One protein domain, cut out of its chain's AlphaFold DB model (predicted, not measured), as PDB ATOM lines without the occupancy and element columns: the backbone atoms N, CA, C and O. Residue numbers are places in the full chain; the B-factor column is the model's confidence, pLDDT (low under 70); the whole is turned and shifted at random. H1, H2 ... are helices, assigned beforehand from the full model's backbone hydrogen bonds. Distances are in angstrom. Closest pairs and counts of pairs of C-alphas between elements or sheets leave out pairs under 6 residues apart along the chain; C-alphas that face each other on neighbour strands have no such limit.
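This is residues 53 to 105 of the 378 residues of an uncharacterized protein of Serendipita indica (strain DSM 11827) (UniProt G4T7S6). One long helix, H3, makes a wall along the longest axis, and the other three helices lie to one side of it: H2 folds back over the first part of H3 as a helical hairpin, the short H4 comes near the later part of H3, and H1 lies on the far side from H3, where it packs on H4. Together they go round as a ring with few contacts. The printed part has 53 residues with four named helices, in the order H1, H2, H3, H4, and no named strand; the class is all helix. It is compact, with a radius of gyration of the C-alphas of 10.5 A, and rounded, spanning 27 by 22 by 16 A.

H1, residues 53 to 59, is close to but not clearly touching H2, residues 61 to 68. The closest C-alphas are those of Trp 57 and Trp 63, 6.4 A apart, and the two lines are about perpendicular, at 88 degrees. H2 touches H3, residues 73 to 88, and H3 touches H2 with residues 76 to 80 alone. The closest C-alphas are those of Thr 66 and Gln 76, 5.9 A apart. This helical hairpin runs opposite ways at a tilt of 35.4 degrees, only just steep. H3 is close to but not clearly touching H4, residues 99 to 103; the closest C-alphas, of Ala 84 and Met 103, are 6.2 A apart. H4 touches H1, with the C-alphas of Pro 100 and Arg 56 closest at 6.1 A. H1 and H3 are apart, and H2 and H4 are only just apart, with a closest distance of 8.5 A between C-alphas. In H3 and H4 every O i to N i+4 pair is within hydrogen-bond range; in H2 2 of 4 are, and in H1 0 of 3, beside 2 of 4 O i to N i+3 pairs.

H1 begins at C-alpha 53, at (102.315, 211.921, 116.891), and is 10.8 A long from first to last C-alpha. H2, from Pro 61 to Gln 68, measures 11.7 A. H3, the longest helix with 16 residues, begins at C-alpha 73, at (114.410, 201.367, 113.225), and measures 23.0 A to C-alpha 88. H4 measures 6.0 A and ends at C-alpha 103, at (98.798, 200.916, 121.765).

The two C-alphas farthest apart, those of Leu 70 and Gln 94, are 27.7 A from each other. The printed part has no cut. The links from H1 to H2 and from H2 to H3 are tight, and the link from H3 to H4, with 10 residues, is short. The mean pLDDT of the printed part is 83.9, and residue 105 alone is under 70.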
ATOM      1  N   GLN A  53     102.175 213.305 117.328       77.88
ATOM      2  CA  GLN A  53     102.315 211.921 116.891       77.88
ATOM      3  C   GLN A  53     103.682 211.315 117.222       77.88
ATOM      4  O   GLN A  53     103.724 210.183 117.689       77.88
ATOM      5  N   LYS A  54     104.792 212.044 117.016       80.00
ATOM      6  CA  LYS A  54     106.134 211.537 117.367       80.00
ATOM      7  C   LYS A  54     106.271 211.404 118.882       80.00
ATOM      8  O   LYS A  54     106.753 210.393 119.374       80.00
ATOM      9  N   HIS A  55     105.778 212.401 119.603       85.44
ATOM     10  CA  HIS A  55     105.900 212.475 121.048       85.44
ATOM     11  C   HIS A  55     105.073 211.409 121.800       85.44
ATOM     12  O   HIS A  55     105.540 210.853 122.792       85.44
ATOM     13  N   ARG A  56     103.887 211.028 121.299       84.25
ATOM     14  CA  ARG A  56     103.093 209.925 121.880       84.25
ATOM     15  C   ARG A  56     103.846 208.582 121.922       84.25
ATOM     16  O   ARG A  56     103.542 207.768 122.790       84.25
ATOM     17  N   TRP A  57     104.841 208.352 121.056       81.25
ATOM     18  CA  TRP A  57     105.680 207.147 121.122       81.25
ATOM     19  C   TRP A  57     106.606 207.127 122.347       81.25
ATOM     20  O   TRP A  57     106.789 206.070 122.937       81.25
ATOM     21  N   GLU A  58     107.121 208.275 122.801       82.56
ATOM     22  CA  GLU A  58     108.024 208.372 123.969       82.56
ATOM     23  C   GLU A  58     107.334 208.003 125.298       82.56
ATOM     24  O   GLU A  58     107.988 207.617 126.279       82.56
ATOM     25  N   HIS A  59     106.003 208.122 125.315       83.75
ATOM     26  CA  HIS A  59     105.127 207.749 126.422       83.75
ATOM     27  C   HIS A  59     104.640 206.299 126.373       83.75
ATOM     28  O   HIS A  59     104.186 205.793 127.398       83.75
ATOM     29  N   ASN A  60     104.748 205.615 125.232       81.75
ATOM     30  CA  ASN A  60     104.361 204.216 125.136       81.75
ATOM     31  C   ASN A  60     105.401 203.355 125.888       81.75
ATOM     32  O   ASN A  60     106.571 203.358 125.495       81.75
ATOM     33  N   PRO A  61     105.032 202.608 126.948       80.19
ATOM     34  CA  PRO A  61     105.994 201.796 127.694       80.19
ATOM     35  C   PRO A  61     106.693 200.768 126.792       80.19
ATOM     36  O   PRO A  61     107.910 200.615 126.878       80.19
ATOM     37  N   LEU A  62     105.961 200.179 125.838       81.88
ATOM     38  CA  LEU A  62     106.489 199.197 124.886       81.88
ATOM     39  C   LEU A  62     107.579 199.779 123.974       81.88
ATOM     40  O   LEU A  62     108.467 199.045 123.553       81.88
ATOM     41  N   TRP A  63     107.546 201.090 123.687       83.06
ATOM     42  CA  TRP A  63     108.578 201.755 122.880       83.06
ATOM     43  C   TRP A  63     109.944 201.732 123.573       83.06
ATOM     44  O   TRP A  63     110.974 201.571 122.925       83.06
ATOM     45  N   ARG A  64     109.975 201.868 124.905       83.12
ATOM     46  CA  ARG A  64     111.232 201.824 125.671       83.12
ATOM     47  C   ARG A  64     111.832 200.427 125.700       83.12
ATOM     48  O   ARG A  64     113.054 200.302 125.720       83.12
ATOM     49  N   ASP A  65     110.992 199.400 125.688       86.44
ATOM     50  CA  ASP A  65     111.431 198.006 125.677       86.44
ATOM     51  C   ASP A  65     111.948 197.606 124.288       86.44
ATOM     52  O   ASP A  65     113.023 197.019 124.175       86.44
ATOM     53  N   THR A  66     111.267 198.004 123.205       85.38
ATOM     54  CA  THR A  66     111.745 197.737 121.837       85.38
ATOM     55  C   THR A  66     112.954 198.581 121.441       85.38
ATOM     56  O   THR A  66     113.800 198.090 120.695       85.38
ATOM     57  N   ALA A  67     113.110 199.796 121.976       85.38
ATOM     58  CA  ALA A  67     114.299 200.624 121.760       85.38
ATOM     59  C   ALA A  67     115.579 200.059 122.414       85.38
ATOM     60  O   ALA A  67     116.679 200.424 122.002       85.38
ATOM     61  N   GLN A  68     115.457 199.170 123.409       88.94
ATOM     62  CA  GLN A  68     116.594 198.436 123.990       88.94
ATOM     63  C   GLN A  68     117.050 197.265 123.109       88.94
ATOM     64  O   GLN A  68     118.187 196.805 123.232       88.94
ATOM     65  N   LEU A  69     116.190 196.780 122.211       88.38
ATOM     66  CA  LEU A  69     116.576 195.790 121.216       88.38
ATOM     67  C   LEU A  69     117.451 196.490 120.167       88.38
ATOM     68  O   LEU A  69     117.017 197.465 119.547       88.38
ATOM     69  N   LEU A  70     118.662 195.964 119.938       94.50
ATOM     70  CA  LEU A  70     119.644 196.434 118.941       94.50
ATOM     71  C   LEU A  70     119.215 196.113 117.492       94.50
ATOM     72  O   LEU A  70     119.986 195.615 116.674       94.50
ATOM     73  N   LEU A  71     117.944 196.358 117.198       93.69
ATOM     74  CA  LEU A  71     117.285 196.186 115.916       93.69
ATOM     75  C   LEU A  71     117.349 197.493 115.122       93.69
ATOM     76  O   LEU A  71     117.409 198.585 115.689       93.69
ATOM     77  N   SER A  72     117.264 197.400 113.796       96.00
ATOM     78  CA  SER A  72     117.070 198.592 112.965       96.00
ATOM     79  C   SER A  72     115.729 199.270 113.277       96.00
ATOM     80  O   SER A  72     114.763 198.626 113.691       96.00
ATOM     81  N   LYS A  73     115.631 200.573 113.000       87.69
ATOM     82  CA  LYS A  73     114.410 201.367 113.225       87.69
ATOM     83  C   LYS A  73     113.155 200.746 112.594       87.69
ATOM     84  O   LYS A  73     112.080 200.812 113.181       87.69
ATOM     85  N   HIS A  74     113.272 200.137 111.410       90.12
ATOM     86  CA  HIS A  74     112.137 199.475 110.759       90.12
ATOM     87  C   HIS A  74     111.732 198.182 111.483       90.12
ATOM     88  O   HIS A  74     110.548 197.967 111.722       90.12
ATOM     89  N   GLN A  75     112.702 197.370 111.914       95.12
ATOM     90  CA  GLN A  75     112.450 196.165 112.711       95.12
ATOM     91  C   GLN A  75     111.833 196.496 114.080       95.12
ATOM     92  O   GLN A  75     110.922 195.799 114.511       95.12
ATOM     93  N   GLN A  76     112.261 197.579 114.744       92.88
ATOM     94  CA  GLN A  76     111.626 198.050 115.985       92.88
ATOM     95  C   GLN A  76     110.137 198.371 115.767       92.88
ATOM     96  O   GLN A  76     109.297 197.945 116.558       92.88
ATOM     97  N   VAL A  77     109.795 199.049 114.661       88.69
ATOM     98  CA  VAL A  77     108.397 199.318 114.282       88.69
ATOM     99  C   VAL A  77     107.639 198.019 113.986       88.69
ATOM    100  O   VAL A  77     106.569 197.825 114.553       88.69
ATOM    101  N   GLN A  78     108.196 197.093 113.196       92.88
ATOM    102  CA  GLN A  78     107.563 195.795 112.903       92.88
ATOM    103  C   GLN A  78     107.281 194.967 114.171       92.88
ATOM    104  O   GLN A  78     106.211 194.372 114.300       92.88
ATOM    105  N   VAL A  79     108.210 194.938 115.134       92.19
ATOM    106  CA  VAL A  79     108.016 194.235 116.416       92.19
ATOM    107  C   VAL A  79     106.889 194.880 117.226       92.19
ATOM    108  O   VAL A  79     106.078 194.167 117.812       92.19
ATOM    109  N   MET A  80     106.789 196.213 117.228       87.31
ATOM    110  CA  MET A  80     105.688 196.924 117.886       87.31
ATOM    111  C   MET A  80     104.336 196.710 117.195       87.31
ATOM    112  O   MET A  80     103.339 196.514 117.890       87.31
ATOM    113  N   GLU A  81     104.300 196.698 115.860       89.25
ATOM    114  CA  GLU A  81     103.114 196.355 115.063       89.25
ATOM    115  C   GLU A  81     102.618 194.940 115.418       89.25
ATOM    116  O   GLU A  81     101.457 194.757 115.791       89.25
ATOM    117  N   ALA A  82     103.514 193.946 115.399       91.38
ATOM    118  CA  ALA A  82     103.196 192.561 115.744       91.38
ATOM    119  C   ALA A  82     102.741 192.402 117.206       91.38
ATOM    120  O   ALA A  82     101.742 191.733 117.477       91.38
ATOM    121  N   ALA A  83     103.426 193.052 118.154       88.88
ATOM    122  CA  ALA A  83     103.049 193.034 119.566       88.88
ATOM    123  C   ALA A  83     101.656 193.641 119.798       88.88
ATOM    124  O   ALA A  83     100.866 193.092 120.565       88.88
ATOM    125  N   ALA A  84     101.314 194.735 119.110       86.00
ATOM    126  CA  ALA A  84     100.001 195.358 119.236       86.00
ATOM    127  C   ALA A  84      98.867 194.440 118.744       86.00
ATOM    128  O   ALA A  84      97.831 194.360 119.408       86.00
ATOM    129  N   ILE A  85      99.078 193.717 117.638       88.25
ATOM    130  CA  ILE A  85      98.131 192.714 117.120       88.25
ATOM    131  C   ILE A  85      97.965 191.564 118.125       88.25
ATOM    132  O   ILE A  85      96.837 191.179 118.433       88.25
ATOM    133  N   LEU A  86      99.067 191.054 118.689       88.38
ATOM    134  CA  LEU A  86      99.042 189.978 119.691       88.38
ATOM    135  C   LEU A  86      98.307 190.376 120.981       88.38
ATOM    136  O   LEU A  86      97.562 189.567 121.526       88.38
ATOM    137  N   VAL A  87      98.486 191.612 121.463       84.19
ATOM    138  CA  VAL A  87      97.833 192.106 122.691       84.19
ATOM    139  C   VAL A  87      96.327 192.312 122.506       84.19
ATOM    140  O   VAL A  87      95.553 191.984 123.404       84.19
ATOM    141  N   HIS A  88      95.891 192.839 121.359       81.00
ATOM    142  CA  HIS A  88      94.480 193.192 121.153       81.00
ATOM    143  C   HIS A  88      93.655 192.077 120.488       81.00
ATOM    144  O   HIS A  88      92.428 192.054 120.620       81.00
ATOM    145  N   GLY A  89      94.310 191.123 119.816       80.25
ATOM    146  CA  GLY A  89      93.660 190.006 119.125       80.25
ATOM    147  C   GLY A  89      92.897 190.413 117.860       80.25
ATOM    148  O   GLY A  89      92.047 189.661 117.391       80.25
ATOM    149  N   SER A  90      93.174 191.600 117.317       78.19
ATOM    150  CA  SER A  90      92.564 192.135 116.098       78.19
ATOM    151  C   SER A  90      93.609 192.833 115.233       78.19
ATOM    152  O   SER A  90      94.673 193.224 115.720       78.19
ATOM    153  N   SER A  91      93.296 193.032 113.952       78.19
ATOM    154  CA  SER A  91      94.082 193.918 113.096       78.19
ATOM    155  C   SER A  91      94.148 195.328 113.691       78.19
ATOM    156  O   SER A  91      93.195 195.822 114.298       78.19
ATOM    157  N   LEU A  92      95.299 195.974 113.512       79.94
ATOM    158  CA  LEU A  92      95.466 197.391 113.813       79.94
ATOM    159  C   LEU A  92      94.538 198.238 112.920       79.94
ATOM    160  O   LEU A  92      94.247 197.830 111.793       79.94
ATOM    161  N   PRO A  93      94.105 199.434 113.369       81.25
ATOM    162  CA  PRO A  93      93.408 200.380 112.503       81.25
ATOM    163  C   PRO A  93      94.221 200.657 111.233       81.25
ATOM    164  O   PRO A  93      95.429 200.862 111.318       81.25
ATOM    165  N   GLN A  94      93.577 200.719 110.064       79.25
ATOM    166  CA  GLN A  94      94.274 201.007 108.799       79.25
ATOM    167  C   GLN A  94      94.985 202.376 108.824       79.25
ATOM    168  O   GLN A  94      96.017 202.568 108.183       79.25
ATOM    169  N   ASP A  95      94.452 203.323 109.602       81.19
ATOM    170  CA  ASP A  95      95.070 204.621 109.844       81.19
ATOM    171  C   ASP A  95      96.177 204.539 110.915       81.19
ATOM    172  O   ASP A  95      95.920 204.467 112.124       81.19
ATOM    173  N   ARG A  96      97.431 204.633 110.453       76.19
ATOM    174  CA  ARG A  96      98.645 204.722 111.283       76.19
ATOM    175  C   ARG A  96      98.656 205.917 112.245       76.19
ATOM    176  O   ARG A  96      99.395 205.882 113.232       76.19
ATOM    177  N   ALA A  97      97.857 206.961 112.013       79.00
ATOM    178  CA  ALA A  97      97.729 208.072 112.954       79.00
ATOM    179  C   ALA A  97      97.101 207.627 114.291       79.00
ATOM    180  O   ALA A  97      97.456 208.148 115.348       79.00
ATOM    181  N   LEU A  98      96.224 206.619 114.272       78.88
ATOM    182  CA  LEU A  98      95.506 206.140 115.457       78.88
ATOM    183  C   LEU A  98      96.320 205.151 116.310       78.88
ATOM    184  O   LEU A  98      95.966 204.896 117.463       78.88
ATOM    185  N   TRP A  99      97.421 204.612 115.781       81.06
ATOM    186  CA  TRP A  99      98.186 203.543 116.431       81.06
ATOM    187  C   TRP A  99      98.730 203.887 117.824       81.06
ATOM    188  O   TRP A  99      98.558 203.055 118.710       81.06
ATOM    189  N   PRO A 100      99.317 205.072 118.103       78.00
ATOM    190  CA  PRO A 100      99.801 205.372 119.452       78.00
ATOM    191  C   PRO A 100      98.675 205.436 120.487       78.00
ATOM    192  O   PRO A 100      98.876 205.045 121.632       78.00
ATOM    193  N   SER A 101      97.480 205.891 120.093       78.31
ATOM    194  CA  SER A 101      96.300 205.877 120.968       78.31
ATOM    195  C   SER A 101      95.806 204.452 121.218       78.31
ATOM    196  O   SER A 101      95.479 204.120 122.353       78.31
ATOM    197  N   TYR A 102      95.813 203.600 120.190       77.00
ATOM    198  CA  TYR A 102      95.453 202.186 120.310       77.00
ATOM    199  C   TYR A 102      96.440 201.420 121.212       77.00
ATOM    200  O   TYR A 102      96.038 200.751 122.158       77.00
ATOM    201  N   MET A 103      97.749 201.588 120.989       75.00
ATOM    202  CA  MET A 103      98.798 200.916 121.765       75.00
ATOM    203  C   MET A 103      98.911 201.397 123.217       75.00
ATOM    204  O   MET A 103      99.310 200.612 124.071       75.00
ATOM    205  N   SER A 104      98.538 202.645 123.523       74.38
ATOM    206  CA  SER A 104      98.482 203.163 124.903       74.38
ATOM    207  C   SER A 104      97.264 202.670 125.704       74.38
ATOM    208  O   SER A 104      96.938 203.247 126.738       74.38
ATOM    209  N   GLY A 105      96.560 201.629 125.241       65.19
ATOM    210  CA  GLY A 105      95.372 201.100 125.915       65.19
ATOM    211  C   GLY A 105      94.133 201.985 125.758       65.19
ATOM    212  O   GLY A 105      93.186 201.864 126.535       65.19
TER     213      GLY A 105